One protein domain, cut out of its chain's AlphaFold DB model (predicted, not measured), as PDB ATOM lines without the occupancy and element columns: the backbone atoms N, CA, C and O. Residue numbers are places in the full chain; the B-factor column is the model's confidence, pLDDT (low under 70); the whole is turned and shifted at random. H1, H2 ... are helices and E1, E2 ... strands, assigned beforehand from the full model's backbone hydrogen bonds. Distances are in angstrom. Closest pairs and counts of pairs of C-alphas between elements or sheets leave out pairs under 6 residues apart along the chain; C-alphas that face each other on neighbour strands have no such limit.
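AT A GLANCE: This is residues 27 to 140 of the 273 residues of a protein of Zea mays (UniProt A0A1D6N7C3). A single strongly twisted sheet of five strands forms a wall, with two long helices, H1 and H3, covering one face and standing about perpendicular to each other where they touch; the opposite face is bare but for the short helix H2, beside the strands near E2. The printed part has 114 residues with three named helices and five named strands, along the chain H1, E1, H2, E2, H3, E3, E4, E5. The sheet is mixed, in the order E1, E2, E5, E4, E3, and the class is mixed, helices and strands. The whole is compact, with a radius of gyration of the C-alphas of 13.3 A, and rounded, spanning 37 by 30 by 26 A.

IN THESE COORDINATES: H1, residues 27 to 44, begins at C-alpha 27 (146.119, 124.096, 170.928) and is 25.6 A long. E1 is residues 53 to 57, 12.8 A, and H2, residues 58 to 61, 5.7 A, follows by a tight link. E2 is residues 71 to 76, 16.1 A. H3, residues 87 to 103, 24.5 A, begins at C-alpha 87 (115.278, 132.974, 154.830). E3 is residues 112 to 115, 10.0 A; E4 is residues 122 to 126, 13.4 A; E5, residues 133 to 138, 17.1 A, ends at C-alpha 138 (122.156, 132.813, 161.045).

HOW THE PARTS SIT: E1 and E2 are antiparallel, with N 55 and O 74 within hydrogen-bond range at 2.9 A. E2 and E5 are parallel, with N 73 and O 135 at 2.8 A. E3, E4 and E5 form a meander, each strand the antiparallel neighbour of the one before; in its two hairpins N 136 and O 123, and N 113 and O 124, are 2.8 A apart. E2, H3 and E3 make a split strand-helix-strand unit, two strands running the same way with E5 and E4 between them, and its crossover is right-handed. H1 is on the sheet at a height of 8.6 A, over E2 and E5, and only just along the strands, at 29 degrees to E2 on the local plane. H3, on the same face at a height of 8.1 A, runs along the strands at 0 degrees to E4 on the local plane. H1 touches H3 with residues 39 to 43 alone, about perpendicular at 74 degrees; the closest C-alphas, of Cys 42 and Ala 100, are 5.8 A apart. In H1 and H3 every O i to N i+4 pair is within hydrogen-bond range; H2 is too short for such a pair.

THE WHOLE: The C-alphas of Asp 27 and His 83, the two farthest apart, are 38.2 A apart. The printed part has no cut, and no link is long. The mean pLDDT of the printed part is 92.8; residues 79 to 84 are under 70.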
ATOM      1  N   ASP A  27     145.832 123.290 172.125       96.38
ATOM      2  CA  ASP A  27     146.119 124.096 170.928       96.38
ATOM      3  C   ASP A  27     144.981 124.038 169.887       96.38
ATOM      4  O   ASP A  27     144.604 125.062 169.311       96.38
ATOM      5  N   ASP A  28     144.351 122.870 169.698       97.25
ATOM      6  CA  ASP A  28     143.194 122.712 168.807       97.25
ATOM      7  C   ASP A  28     141.994 123.538 169.292       97.25
ATOM      8  O   ASP A  28     141.232 124.091 168.487       97.25
ATOM      9  N   ARG A  29     141.819 123.626 170.614       97.31
ATOM     10  CA  ARG A  29     140.787 124.450 171.248       97.31
ATOM     11  C   ARG A  29     141.113 125.933 171.105       97.31
ATOM     12  O   ARG A  29     140.247 126.699 170.680       97.31
ATOM     13  N   SER A  30     142.348 126.342 171.395       98.00
ATOM     14  CA  SER A  30     142.806 127.728 171.264       98.00
ATOM     15  C   SER A  30     142.633 128.249 169.839       98.00
ATOM     16  O   SER A  30     142.060 129.319 169.656       98.00
ATOM     17  N   LYS A  31     143.008 127.466 168.820       98.00
ATOM     18  CA  LYS A  31     142.804 127.820 167.403       98.00
ATOM     19  C   LYS A  31     141.334 128.058 167.056       98.00
ATOM     20  O   LYS A  31     141.021 129.014 166.344       98.00
ATOM     21  N   ARG A  32     140.415 127.235 167.574       98.31
ATOM     22  CA  ARG A  32     138.965 127.428 167.379       98.31
ATOM     23  C   ARG A  32     138.462 128.693 168.067       98.31
ATOM     24  O   ARG A  32     137.727 129.453 167.446       98.31
ATOM     25  N   LEU A  33     138.903 128.962 169.297       98.19
ATOM     26  CA  LEU A  33     138.569 130.205 170.006       98.19
ATOM     27  C   LEU A  33     139.088 131.442 169.257       98.19
ATOM     28  O   LEU A  33     138.347 132.404 169.072       98.19
ATOM     29  N   SER A  34     140.318 131.401 168.741       98.31
ATOM     30  CA  SER A  34     140.861 132.485 167.916       98.31
ATOM     31  C   SER A  34     140.115 132.648 166.588       98.31
ATOM     32  O   SER A  34     139.897 133.775 166.153       98.31
ATOM     33  N   THR A  35     139.653 131.551 165.978       98.19
ATOM     34  CA  THR A  35     138.814 131.592 164.766       98.19
ATOM     35  C   THR A  35     137.443 132.227 165.043       98.19
ATOM     36  O   THR A  35     136.939 133.000 164.229       98.19
ATOM     37  N   ILE A  36     136.843 131.963 166.213       98.19
ATOM     38  CA  ILE A  36     135.613 132.648 166.654       98.19
ATOM     39  C   ILE A  36     135.867 134.152 166.756       98.19
ATOM     40  O   ILE A  36     135.111 134.934 166.181       98.19
ATOM     41  N   GLN A  37     136.958 134.551 167.416       97.31
ATOM     42  CA  GLN A  37     137.309 135.961 167.582       97.31
ATOM     43  C   GLN A  37     137.576 136.663 166.239       97.31
ATOM     44  O   GLN A  37     137.174 137.810 166.043       97.31
ATOM     45  N   GLU A  38     138.228 135.976 165.296       95.69
ATOM     46  CA  GLU A  38     138.453 136.453 163.928       95.69
ATOM     47  C   GLU A  38     137.121 136.763 163.218       95.69
ATOM     48  O   GLU A  38     136.960 137.841 162.628       95.69
ATOM     49  N   LEU A  39     136.134 135.867 163.332       96.31
ATOM     50  CA  LEU A  39     134.798 136.074 162.772       96.31
ATOM     51  C   LEU A  39     134.033 137.204 163.480       96.31
ATOM     52  O   LEU A  39     133.418 138.032 162.802       96.31
ATOM     53  N   GLU A  40     134.079 137.274 164.812       95.75
ATOM     54  CA  GLU A  40     133.456 138.357 165.591       95.75
ATOM     55  C   GLU A  40     133.972 139.724 165.151       95.75
ATOM     56  O   GLU A  40     133.189 140.621 164.830       95.75
ATOM     57  N   ASN A  41     135.294 139.856 165.016       93.75
ATOM     58  CA  ASN A  41     135.919 141.086 164.551       93.75
ATOM     59  C   ASN A  41     135.397 141.490 163.168       93.75
ATOM     60  O   ASN A  41     135.199 142.683 162.915       93.75
ATOM     61  N   CYS A  42     135.192 140.529 162.258       92.75
ATOM     62  CA  CYS A  42     134.631 140.778 160.924       92.75
ATOM     63  C   CYS A  42     133.195 141.293 161.003       92.75
ATOM     64  O   CYS A  42     132.860 142.296 160.367       92.75
ATOM     65  N   ILE A  43     132.371 140.637 161.813       92.88
ATOM     66  CA  ILE A  43     130.952 140.955 161.956       92.88
ATOM     67  C   ILE A  43     130.738 142.318 162.612       92.88
ATOM     68  O   ILE A  43     129.882 143.065 162.150       92.88
ATOM     69  N   HIS A  44     131.550 142.700 163.601       90.00
ATOM     70  CA  HIS A  44     131.434 144.003 164.265       90.00
ATOM     71  C   HIS A  44     131.631 145.202 163.325       90.00
ATOM     72  O   HIS A  44     131.176 146.301 163.629       90.00
ATOM     73  N   SER A  45     132.265 145.014 162.163       86.44
ATOM     74  CA  SER A  45     132.376 146.079 161.152       86.44
ATOM     75  C   SER A  45     131.195 146.191 160.195       86.44
ATOM     76  O   SER A  45     131.153 147.108 159.375       86.44
ATOM     77  N   LEU A  46     130.239 145.265 160.267       91.00
ATOM     78  CA  LEU A  46     129.082 145.239 159.387       91.00
ATOM     79  C   LEU A  46     127.913 145.976 160.036       91.00
ATOM     80  O   LEU A  46     127.321 145.496 160.998       91.00
ATOM     81  N   ALA A  47     127.504 147.101 159.444       88.75
ATOM     82  CA  ALA A  47     126.335 147.853 159.906       88.75
ATOM     83  C   ALA A  47     125.049 146.997 159.936       88.75
ATOM     84  O   ALA A  47     124.225 147.144 160.836       88.75
ATOM     85  N   SER A  48     124.895 146.049 158.998       89.00
ATOM     86  CA  SER A  48     123.755 145.118 158.944       89.00
ATOM     87  C   SER A  48     123.720 144.100 160.091       89.00
ATOM     88  O   SER A  48     122.689 143.461 160.312       89.00
ATOM     89  N   LEU A  49     124.827 143.965 160.827       89.88
ATOM     90  CA  LEU A  49     125.008 143.072 161.968       89.88
ATOM     91  C   LEU A  49     125.481 143.839 163.212       89.88
ATOM     92  O   LEU A  49     126.131 143.270 164.085       89.88
ATOM     93  N   SER A  50     125.132 145.122 163.320       88.19
ATOM     94  CA  SER A  50     125.404 145.901 164.528       88.19
ATOM     95  C   SER A  50     124.816 145.210 165.766       88.19
ATOM     96  O   SER A  50     123.656 144.791 165.764       88.19
ATOM     97  N   GLY A  51     125.638 145.065 166.809       87.88
ATOM     98  CA  GLY A  51     125.297 144.362 168.050       87.88
ATOM     99  C   GLY A  51     125.181 142.839 167.921       87.88
ATOM    100  O   GLY A  51     124.803 142.182 168.887       87.88
ATOM    101  N   ALA A  52     125.447 142.261 166.746       91.31
ATOM    102  CA  ALA A  52     125.359 140.822 166.561       91.31
ATOM    103  C   ALA A  52     126.407 140.073 167.392       91.31
ATOM    104  O   ALA A  52     127.523 140.548 167.573       91.31
ATOM    105  N   ALA A  53     126.058 138.863 167.824       91.12
ATOM    106  CA  ALA A  53     126.961 137.970 168.538       91.12
ATOM    107  C   ALA A  53     127.254 136.720 167.707       91.12
ATOM    108  O   ALA A  53     126.356 136.163 167.066       91.12
ATOM    109  N   VAL A  54     128.492 136.235 167.762       94.94
ATOM    110  CA  VAL A  54     128.854 134.912 167.246       94.94
ATOM    111  C   VAL A  54     128.724 133.916 168.384       94.94
ATOM    112  O   VAL A  54     129.280 134.100 169.460       94.94
ATOM    113  N   LYS A  55     127.954 132.854 168.168       94.31
ATOM    114  CA  LYS A  55     127.797 131.777 169.143       94.31
ATOM    115  C   LYS A  55     128.189 130.454 168.499       94.31
ATOM    116  O   LYS A  55     127.576 130.099 167.486       94.31
ATOM    117  N   PRO A  56     129.165 129.717 169.055       97.00
ATOM    118  CA  PRO A  56     129.456 128.384 168.567       97.00
ATOM    119  C   PRO A  56     128.289 127.440 168.869       97.00
ATOM    120  O   PRO A  56     127.473 127.677 169.766       97.00
ATOM    121  N   PHE A  57     128.207 126.371 168.093       96.12
ATOM    122  CA  PHE A  57     127.373 125.209 168.367       96.12
ATOM    123  C   PHE A  57     128.083 123.957 167.836       96.12
ATOM    124  O   PHE A  57     129.296 123.955 167.629       96.12
ATOM    125  N   GLY A  58     127.338 122.875 167.668       96.25
ATOM    126  CA  GLY A  58     127.814 121.624 167.117       96.25
ATOM    127  C   GLY A  58     128.813 120.926 168.027       96.25
ATOM    128  O   GLY A  58     128.770 121.040 169.256       96.25
ATOM    129  N   SER A  59     129.715 120.187 167.386       97.12
ATOM    130  CA  SER A  59     130.626 119.275 168.076       97.12
ATOM    131  C   SER A  59     131.615 119.974 169.013       97.12
ATOM    132  O   SER A  59     132.033 119.370 169.997       97.12
ATOM    133  N   PHE A  60     131.941 121.244 168.752       97.94
ATOM    134  CA  PHE A  60     132.805 122.043 169.621       97.94
ATOM    135  C   PHE A  60     132.135 122.366 170.962       97.94
ATOM    136  O   PHE A  60     132.764 122.247 172.006       97.94
ATOM    137  N   VAL A  61     130.845 122.722 170.950       97.19
ATOM    138  CA  VAL A  61     130.091 123.027 172.181       97.19
ATOM    139  C   VAL A  61     129.725 121.765 172.951       97.19
ATOM    140  O   VAL A  61     129.728 121.788 174.176       97.19
ATOM    141  N   SER A  62     129.427 120.663 172.258       97.38
ATOM    142  CA  SER A  62     129.132 119.389 172.919       97.38
ATOM    143  C   SER A  62     130.370 118.672 173.468       97.38
ATOM    144  O   SER A  62     130.219 117.635 174.105       97.38
ATOM    145  N   ASP A  63     131.573 119.175 173.180       97.25
ATOM    146  CA  ASP A  63     132.853 118.509 173.453       97.25
ATOM    147  C   ASP A  63     132.964 117.111 172.796       97.25
ATOM    148  O   ASP A  63     133.469 116.148 173.361       97.25
ATOM    149  N   LEU A  64     132.444 116.993 171.564       97.38
ATOM    150  CA  LEU A  64     132.414 115.762 170.748       97.38
ATOM    151  C   LEU A  64     133.102 115.963 169.382       97.38
ATOM    152  O   LEU A  64     132.698 115.393 168.351       97.38
ATOM    153  N   TYR A  65     134.099 116.846 169.346       96.75
ATOM    154  CA  TYR A  65     134.867 117.201 168.155       96.75
ATOM    155  C   TYR A  65     136.205 116.461 168.124       96.75
ATOM    156  O   TYR A  65     136.774 116.137 169.160       96.75
ATOM    157  N   SER A  66     136.700 116.178 166.920       96.12
ATOM    158  CA  SER A  66     138.067 115.696 166.705       96.12
ATOM    159  C   SER A  66     139.004 116.871 166.407       96.12
ATOM    160  O   SER A  66     138.535 117.969 166.095       96.12
ATOM    161  N   LYS A  67     140.326 116.644 166.404       95.25
ATOM    162  CA  LYS A  67     141.336 117.643 165.982       95.25
ATOM    163  C   LYS A  67     140.979 118.303 164.647       95.25
ATOM    164  O   LYS A  67     141.026 119.523 164.519       95.25
ATOM    165  N   SER A  68     140.540 117.490 163.687       91.31
ATOM    166  CA  SER A  68     140.140 117.888 162.332       91.31
ATOM    167  C   SER A  68     138.665 118.284 162.187       91.31
ATOM    168  O   SER A  68     138.218 118.525 161.072       91.31
ATOM    169  N   GLY A  69     137.888 118.303 163.274       92.94
ATOM    170  CA  GLY A  69     136.458 118.600 163.221       92.94
ATOM    171  C   GLY A  69     136.163 120.053 162.853       92.94
ATOM    172  O   GLY A  69     136.858 120.964 163.310       92.94
ATOM    173  N   ASP A  70     135.102 120.263 162.083       94.88
ATOM    174  CA  ASP A  70     134.640 121.596 161.698       94.88
ATOM    175  C   ASP A  70     134.168 122.410 162.916       94.88
ATOM    176  O   ASP A  70     133.828 121.874 163.979       94.88
ATOM    177  N   LEU A  71     134.145 123.731 162.753       97.81
ATOM    178  CA  LEU A  71     133.658 124.684 163.735       97.81
ATOM    179  C   LEU A  71     132.326 125.291 163.281       97.81
ATOM    180  O   LEU A  71     132.261 126.126 162.378       97.81
ATOM    181  N   ASP A  72     131.251 124.886 163.945       98.12
ATOM    182  CA  ASP A  72     129.898 125.358 163.666       98.12
ATOM    183  C   ASP A  72     129.606 126.682 164.391       98.12
ATOM    184  O   ASP A  72     129.674 126.769 165.620       98.12
ATOM    185  N   LEU A  73     129.241 127.727 163.640       98.06
ATOM    186  CA  LEU A  73     129.057 129.090 164.149       98.06
ATOM    187  C   LEU A  73     127.683 129.651 163.771       98.06
ATOM    188  O   LEU A  73     127.226 129.563 162.630       98.06
ATOM    189  N   SER A  74     126.999 130.260 164.736       95.25
ATOM    190  CA  SER A  74     125.713 130.924 164.533       95.25
ATOM    191  C   SER A  74     125.821 132.408 164.852       95.25
ATOM    192  O   SER A  74     126.096 132.780 165.992       95.25
ATOM    193  N   VAL A  75     125.526 133.260 163.873       95.00
ATOM    194  CA  VAL A  75     125.431 134.712 164.072       95.00
ATOM    195  C   VAL A  75     124.021 135.069 164.547       95.00
ATOM    196  O   VAL A  75     123.033 134.738 163.883       95.00
ATOM    197  N   GLN A  76     123.929 135.733 165.696       89.88
ATOM    198  CA  GLN A  76     122.695 136.228 166.312       89.88
ATOM    199  C   GLN A  76     122.594 137.735 166.088       89.88
ATOM    200  O   GLN A  76     123.568 138.429 166.335       89.88
ATOM    201  N   PHE A  77     121.456 138.263 165.631       87.94
ATOM    202  CA  PHE A  77     121.293 139.717 165.484       87.94
ATOM    203  C   PHE A  77     121.216 140.411 166.854       87.94
ATOM    204  O   PHE A  77     120.620 139.866 167.777       87.94
ATOM    205  N   GLY A  78     121.775 141.623 166.957       73.31
ATOM    206  CA  GLY A  78     121.945 142.352 168.225       73.31
ATOM    207  C   GLY A  78     120.699 142.944 168.866       73.31
ATOM    208  O   GLY A  78     120.748 143.379 170.009       73.31
ATOM    209  N   ASN A  79     119.568 142.922 168.168       61.69
ATOM    210  CA  ASN A  79     118.304 143.377 168.722       61.69
ATOM    211  C   ASN A  79     117.427 142.143 168.880       61.69
ATOM    212  O   ASN A  79     117.079 141.521 167.874       61.69
ATOM    213  N   GLY A  80     117.088 141.810 170.128       53.62
ATOM    214  CA  GLY A  80     116.217 140.708 170.553       53.62
ATOM    215  C   GLY A  80     114.777 140.793 170.040       53.62
ATOM    216  O   GLY A  80     113.833 140.499 170.762       53.62
ATOM    217  N   SER A  81     114.569 141.200 168.785       52.19
ATOM    218  CA  SER A  81     113.338 140.900 168.077       52.19
ATOM    219  C   SER A  81     113.250 139.381 167.975       52.19
ATOM    220  O   SER A  81     113.874 138.774 167.103       52.19
ATOM    221  N   ASN A  82     112.459 138.796 168.871       55.31
ATOM    222  CA  ASN A  82     112.108 137.375 168.973       55.31
ATOM    223  C   ASN A  82     111.308 136.864 167.762       55.31
ATOM    224  O   ASN A  82     110.595 135.866 167.829       55.31
ATOM    225  N   HIS A  83     111.393 137.567 166.635       59.25
ATOM    226  CA  HIS A  83     110.691 137.229 165.423       59.25
ATOM    227  C   HIS A  83     111.538 136.291 164.564       59.25
ATOM    228  O   HIS A  83     112.728 136.549 164.346       59.25
ATOM    229  N   PRO A  84     110.920 135.237 164.004       68.56
ATOM    230  CA  PRO A  84     111.574 134.360 163.051       68.56
ATOM    231  C   PRO A  84     112.236 135.161 161.928       68.56
ATOM    232  O   PRO A  84     111.590 135.857 161.141       68.56
ATOM    233  N   ILE A  85     113.561 135.061 161.836       81.81
ATOM    234  CA  ILE A  85     114.318 135.703 160.763       81.81
ATOM    235  C   ILE A  85     114.011 134.947 159.472       81.81
ATOM    236  O   ILE A  85     114.382 133.780 159.318       81.81
ATOM    237  N   ASN A  86     113.363 135.616 158.519       89.12
ATOM    238  CA  ASN A  86     113.038 134.994 157.240       89.12
ATOM    239  C   ASN A  86     114.305 134.571 156.463       89.12
ATOM    240  O   ASN A  86     115.392 135.143 156.614       89.12
ATOM    241  N   LYS A  87     114.160 133.569 155.586       91.56
ATOM    242  CA  LYS A  87     115.278 132.974 154.830       91.56
ATOM    243  C   LYS A  87     116.063 134.012 154.017       91.56
ATOM    244  O   LYS A  87     117.288 133.937 153.969       91.56
ATOM    245  N   LYS A  88     115.387 135.011 153.434       93.69
ATOM    246  CA  LYS A  88     116.020 136.078 152.637       93.69
ATOM    247  C   LYS A  88     116.934 136.965 153.491       93.69
ATOM    248  O   LYS A  88     118.057 137.245 153.081       93.69
ATOM    249  N   LYS A  89     116.502 137.348 154.697       92.38
ATOM    250  CA  LYS A  89     117.309 138.119 155.656       92.38
ATOM    251  C   LYS A  89     118.529 137.318 156.120       92.38
ATOM    252  O   LYS A  89     119.626 137.869 156.132       92.38
ATOM    253  N   LYS A  90     118.373 136.012 156.386       94.06
ATOM    254  CA  LYS A  90     119.509 135.114 156.681       94.06
ATOM    255  C   LYS A  90     120.518 135.070 155.528       94.06
ATOM    256  O   LYS A  90     121.710 135.241 155.740       94.06
ATOM    257  N   GLN A  91     120.044 134.893 154.295       96.62
ATOM    258  CA  GLN A  91     120.909 134.867 153.112       96.62
ATOM    259  C   GLN A  91     121.644 136.194 152.892       96.62
ATOM    260  O   GLN A  91     122.819 136.175 152.543       96.62
ATOM    261  N   ASN A  92     120.976 137.334 153.083       95.81
ATOM    262  CA  ASN A  92     121.607 138.648 152.952       95.81
ATOM    263  C   ASN A  92     122.713 138.846 153.994       95.81
ATOM    264  O   ASN A  92     123.824 139.195 153.614       95.81
ATOM    265  N   ALA A  93     122.450 138.514 155.260       95.56
ATOM    266  CA  ALA A  93     123.473 138.556 156.302       95.56
ATOM    267  C   ALA A  93     124.681 137.667 155.963       95.56
ATOM    268  O   ALA A  93     125.816 138.118 156.058       95.56
ATOM    269  N   LEU A  94     124.465 136.440 155.473       97.38
ATOM    270  CA  LEU A  94     125.569 135.568 155.045       97.38
ATOM    271  C   LEU A  94     126.356 136.140 153.856       97.38
ATOM    272  O   LEU A  94     127.568 135.950 153.785       97.38
ATOM    273  N   ARG A  95     125.707 136.861 152.930       97.44
ATOM    274  CA  ARG A  95     126.411 137.565 151.841       97.44
ATOM    275  C   ARG A  95     127.284 138.700 152.374       97.44
ATOM    276  O   ARG A  95     128.391 138.875 151.871       97.44
ATOM    277  N   ASP A  96     126.811 139.435 153.375       96.69
ATOM    278  CA  ASP A  96     127.582 140.507 154.008       96.69
ATOM    279  C   ASP A  96     128.779 139.940 154.782       96.69
ATOM    280  O   ASP A  96     129.906 140.396 154.583       96.69
ATOM    281  N   VAL A  97     128.570 138.871 155.561       97.25
ATOM    282  CA  VAL A  97     129.647 138.132 156.249       97.25
ATOM    283  C   VAL A  97     130.686 137.632 155.249       97.25
ATOM    284  O   VAL A  97     131.877 137.862 155.432       97.25
ATOM    285  N   ARG A  98     130.249 137.019 154.141       97.31
ATOM    286  CA  ARG A  98     131.138 136.584 153.056       97.31
ATOM    287  C   ARG A  98     132.009 137.726 152.531       97.31
ATOM    288  O   ARG A  98     133.212 137.539 152.371       97.31
ATOM    289  N   LYS A  99     131.423 138.894 152.251       96.25
ATOM    290  CA  LYS A  99     132.179 140.060 151.768       96.25
ATOM    291  C   LYS A  99     133.208 140.529 152.798       96.25
ATOM    292  O   LYS A  99     134.335 140.804 152.405       96.25
ATOM    293  N   ALA A 100     132.842 140.578 154.080       96.25
ATOM    294  CA  ALA A 100     133.751 140.981 155.155       96.25
ATOM    295  C   ALA A 100     134.926 140.010 155.340       96.25
ATOM    296  O   ALA A 100     136.065 140.448 155.480       96.25
ATOM    297  N   LEU A 101     134.669 138.698 155.302       96.81
ATOM    298  CA  LEU A 101     135.717 137.677 155.410       96.81
ATOM    299  C   LEU A 101     136.729 137.784 154.260       96.81
ATOM    300  O   LEU A 101     137.935 137.680 154.480       96.81
ATOM    301  N   LEU A 102     136.243 138.034 153.040       96.25
ATOM    302  CA  LEU A 102     137.090 138.197 151.858       96.25
ATOM    303  C   LEU A 102     137.876 139.513 151.886       96.25
ATOM    304  O   LEU A 102     139.072 139.505 151.613       96.25
ATOM    305  N   SER A 103     137.237 140.634 152.240       95.00
ATOM    306  CA  SER A 103     137.905 141.943 152.264       95.00
ATOM    307  C   SER A 103     139.004 142.031 153.323       95.00
ATOM    308  O   SER A 103     139.968 142.770 153.143       95.00
ATOM    309  N   ARG A 104     138.880 141.259 154.406       94.88
ATOM    310  CA  ARG A 104     139.867 141.181 155.490       94.88
ATOM    311  C   ARG A 104     140.905 140.080 155.311       94.88
ATOM    312  O   ARG A 104     141.795 139.956 156.142       94.88
ATOM    313  N   GLY A 105     140.802 139.277 154.252       95.25
ATOM    314  CA  GLY A 105     141.751 138.199 153.981       95.25
ATOM    315  C   GLY A 105     141.696 137.029 154.969       95.25
ATOM    316  O   GLY A 105     142.631 136.230 154.986       95.25
ATOM    317  N   VAL A 106     140.607 136.896 155.739       96.44
ATOM    318  CA  VAL A 106     140.364 135.756 156.649       96.44
ATOM    319  C   VAL A 106     140.337 134.441 155.875       96.44
ATOM    320  O   VAL A 106     140.760 133.391 156.353       96.44
ATOM    321  N   THR A 107     139.852 134.488 154.636       96.69
ATOM    322  CA  THR A 107     139.796 133.334 153.744       96.69
ATOM    323  C   THR A 107     139.850 133.765 152.280       96.69
ATOM    324  O   THR A 107     139.680 134.940 151.953       96.69
ATOM    325  N   GLY A 108     140.123 132.813 151.389       94.56
ATOM    326  CA  GLY A 108     140.160 133.031 149.943       94.56
ATOM    327  C   GLY A 108     138.879 132.561 149.257       94.56
ATOM    328  O   GLY A 108     138.172 131.698 149.767       94.56
ATOM    329  N   TYR A 109     138.613 133.066 148.049       92.31
ATOM    330  CA  TYR A 109     137.438 132.670 147.258       92.31
ATOM    331  C   TYR A 109     137.326 131.155 147.029       92.31
ATOM    332  O   TYR A 109     136.216 130.636 147.017       92.31
ATOM    333  N   MET A 110     138.456 130.461 146.850       94.06
ATOM    334  CA  MET A 110     138.494 129.007 146.628       94.06
ATOM    335  C   MET A 110     138.221 128.195 147.899       94.06
ATOM    336  O   MET A 110     137.780 127.058 147.810       94.06
ATOM    337  N   GLN A 111     138.437 128.794 149.073       95.81
ATOM    338  CA  GLN A 111     138.248 128.160 150.379       95.81
ATOM    339  C   GLN A 111     136.886 128.503 150.987       95.81
ATOM    340  O   GLN A 111     136.727 128.449 152.202       95.81
ATOM    341  N   MET A 112     135.918 128.910 150.161       96.25
ATOM    342  CA  MET A 112     134.610 129.370 150.611       96.25
ATOM    343  C   MET A 112     133.492 128.854 149.709       96.25
ATOM    344  O   MET A 112     133.530 129.006 148.489       96.25
ATOM    345  N   GLN A 113     132.428 128.348 150.327       96.94
ATOM    346  CA  GLN A 113     131.234 127.877 149.640       96.94
ATOM    347  C   GLN A 113     129.978 128.447 150.298       96.94
ATOM    348  O   GLN A 113     129.751 128.299 151.495       96.94
ATOM    349  N   PHE A 114     129.114 129.082 149.505       97.38
ATOM    350  CA  PHE A 114     127.818 129.557 149.987       97.38
ATOM    351  C   PHE A 114     126.705 128.609 149.542       97.38
ATOM    352  O   PHE A 114     126.528 128.383 148.346       97.38
ATOM    353  N   ILE A 115     125.925 128.097 150.497       96.25
ATOM    354  CA  ILE A 115     124.829 127.147 150.282       96.25
ATOM    355  C   ILE A 115     123.496 127.825 150.666       96.25
ATOM    356  O   ILE A 115     122.946 127.590 151.746       96.25
ATOM    357  N   PRO A 116     122.944 128.709 149.809       95.06
ATOM    358  CA  PRO A 116     121.784 129.533 150.160       95.06
ATOM    359  C   PRO A 116     120.447 128.782 150.166       95.06
ATOM    360  O   PRO A 116     119.492 129.240 150.803       95.06
ATOM    361  N   HIS A 117     120.338 127.676 149.426       93.88
ATOM    362  CA  HIS A 117     119.059 127.005 149.167       93.88
ATOM    363  C   HIS A 117     118.741 125.858 150.130       93.88
ATOM    364  O   HIS A 117     117.575 125.472 150.207       93.88
ATOM    365  N   ALA A 118     119.706 125.404 150.937       89.94
ATOM    366  CA  ALA A 118     119.487 124.407 151.984       89.94
ATOM    367  C   ALA A 118     118.384 124.826 152.980       89.94
ATOM    368  O   ALA A 118     117.986 125.999 153.050       89.94
ATOM    369  N   ARG A 119     117.879 123.859 153.762       87.75
ATOM    370  CA  ARG A 119     116.879 124.097 154.823       87.75
ATOM    371  C   ARG A 119     117.328 125.220 155.762       87.75
ATOM    372  O   ARG A 119     116.556 126.132 156.044       87.75
ATOM    373  N   VAL A 120     118.588 125.174 156.183       89.50
ATOM    374  CA  VAL A 120     119.283 126.266 156.869       89.50
ATOM    375  C   VAL A 120     120.346 126.785 155.900       89.50
ATOM    376  O   VAL A 120     121.209 126.000 155.518       89.50
ATOM    377  N   PRO A 121     120.287 128.050 155.445       95.81
ATOM    378  CA  PRO A 121     121.364 128.631 154.648       95.81
ATOM    379  C   PRO A 121     122.682 128.626 155.427       95.81
ATOM    380  O   PRO A 121     122.699 129.052 156.584       95.81
ATOM    381  N   VAL A 122     123.762 128.178 154.785       97.12
ATOM    382  CA  VAL A 122     125.094 128.059 155.398       97.12
ATOM    383  C   VAL A 122     126.148 128.703 154.502       97.12
ATOM    384  O   VAL A 122     126.077 128.604 153.274       97.12
ATOM    385  N   LEU A 123     127.117 129.375 155.117       98.19
ATOM    386  CA  LEU A 123     128.363 129.812 154.497       98.19
ATOM    387  C   LEU A 123     129.508 128.989 155.091       98.19
ATOM    388  O   LEU A 123     129.830 129.160 156.262       98.19
ATOM    389  N   GLN A 124     130.104 128.121 154.282       98.19
ATOM    390  CA  GLN A 124     131.257 127.309 154.664       98.19
ATOM    391  C   GLN A 124     132.539 128.038 154.258       98.19
ATOM    392  O   GLN A 124     132.598 128.602 153.158       98.19
ATOM    393  N   TYR A 125     133.558 128.047 155.114       98.19
ATOM    394  CA  TYR A 125     134.882 128.567 154.771       98.19
ATOM    395  C   TYR A 125     135.996 127.902 155.584       98.19
ATOM    396  O   TYR A 125     135.731 127.310 156.621       98.19
ATOM    397  N   VAL A 126     137.249 128.038 155.146       98.25
ATOM    398  CA  VAL A 126     138.429 127.657 155.945       98.25
ATOM    399  C   VAL A 126     139.166 128.920 156.384       98.25
ATOM    400  O   VAL A 126     139.525 129.738 155.529       98.25
ATOM    401  N   SER A 127     139.395 129.094 157.693       97.38
ATOM    402  CA  SER A 127     140.235 130.188 158.206       97.38
ATOM    403  C   SER A 127     141.663 130.002 157.700       97.38
ATOM    404  O   SER A 127     142.295 128.970 157.936       97.38
ATOM    405  N   LYS A 128     142.187 131.009 156.997       97.06
ATOM    406  CA  LYS A 128     143.543 130.982 156.440       97.06
ATOM    407  C   LYS A 128     144.603 130.972 157.540       97.06
ATOM    408  O   LYS A 128     145.655 130.368 157.352       97.06
ATOM    409  N   GLN A 129     144.333 131.641 158.660       96.38
ATOM    410  CA  GLN A 129     145.279 131.762 159.763       96.38
ATOM    411  C   GLN A 129     145.414 130.454 160.549       96.38
ATOM    412  O   GLN A 129     146.525 130.069 160.905       96.38
ATOM    413  N   PHE A 130     144.297 129.768 160.808       96.00
ATOM    414  CA  PHE A 130     144.273 128.616 161.718       96.00
ATOM    415  C   PHE A 130     144.041 127.268 161.029       96.00
ATOM    416  O   PHE A 130     144.186 126.230 161.670       96.00
ATOM    417  N   GLY A 131     143.675 127.262 159.744       96.19
ATOM    418  CA  GLY A 131     143.344 126.039 159.007       96.19
ATOM    419  C   GLY A 131     142.049 125.367 159.473       96.19
ATOM    420  O   GLY A 131     141.850 124.187 159.207       96.19
ATOM    421  N   ILE A 132     141.180 126.094 160.183       97.69
ATOM    422  CA  ILE A 132     139.928 125.565 160.736       97.69
ATOM    423  C   ILE A 132     138.793 125.742 159.726       97.69
ATOM    424  O   ILE A 132     138.458 126.869 159.346       97.69
ATOM    425  N   SER A 133     138.186 124.630 159.318       97.75
ATOM    426  CA  SER A 133     136.925 124.604 158.573       97.75
ATOM    427  C   SER A 133     135.782 125.109 159.445       97.75
ATOM    428  O   SER A 133     135.659 124.721 160.605       97.75
ATOM    429  N   CYS A 134     134.945 125.977 158.896       98.25
ATOM    430  CA  CYS A 134     133.892 126.672 159.618       98.25
ATOM    431  C   CYS A 134     132.586 126.691 158.831       98.25
ATOM    432  O   CYS A 134     132.572 127.083 157.663       98.25
ATOM    433  N   ASP A 135     131.485 126.415 159.524       98.00
ATOM    434  CA  ASP A 135     130.127 126.468 158.988       98.00
ATOM    435  C   ASP A 135     129.339 127.592 159.669       98.00
ATOM    436  O   ASP A 135     128.931 127.489 160.826       98.00
ATOM    437  N   ILE A 136     129.107 128.694 158.950       98.06
ATOM    438  CA  ILE A 136     128.376 129.857 159.469       98.06
ATOM    439  C   ILE A 136     126.903 129.778 159.074       98.06
ATOM    440  O   ILE A 136     126.550 129.723 157.894       98.06
ATOM    441  N   SER A 137     126.025 129.892 160.065       96.69
ATOM    442  CA  SER A 137     124.579 130.041 159.896       96.69
ATOM    443  C   SER A 137     124.049 131.263 160.658       96.69
ATOM    444  O   SER A 137     124.756 131.874 161.457       96.69
ATOM    445  N   ILE A 138     122.799 131.657 160.394       94.12
ATOM    446  CA  ILE A 138     122.156 132.813 161.045       94.12
ATOM    447  C   ILE A 138     121.015 132.340 161.945       94.12
ATOM    448  O   ILE A 138     120.060 131.709 161.465       94.12
ATOM    449  N   GLY A 139     121.085 132.687 163.230       90.12
ATOM    450  CA  GLY A 139     120.047 132.385 164.215       90.12
ATOM    451  C   GLY A 139     119.722 130.894 164.317       90.12
ATOM    452  O   GLY A 139     118.552 130.517 164.248       90.12
ATOM    453  N   ASN A 140     120.736 130.027 164.380       89.50
ATOM    454  CA  ASN A 140     120.561 128.577 164.465       89.50
ATOM    455  C   ASN A 140     120.368 128.118 165.914       89.50
ATOM    456  O   ASN A 140     121.200 127.418 166.488       89.50
TER     457      ASN A 140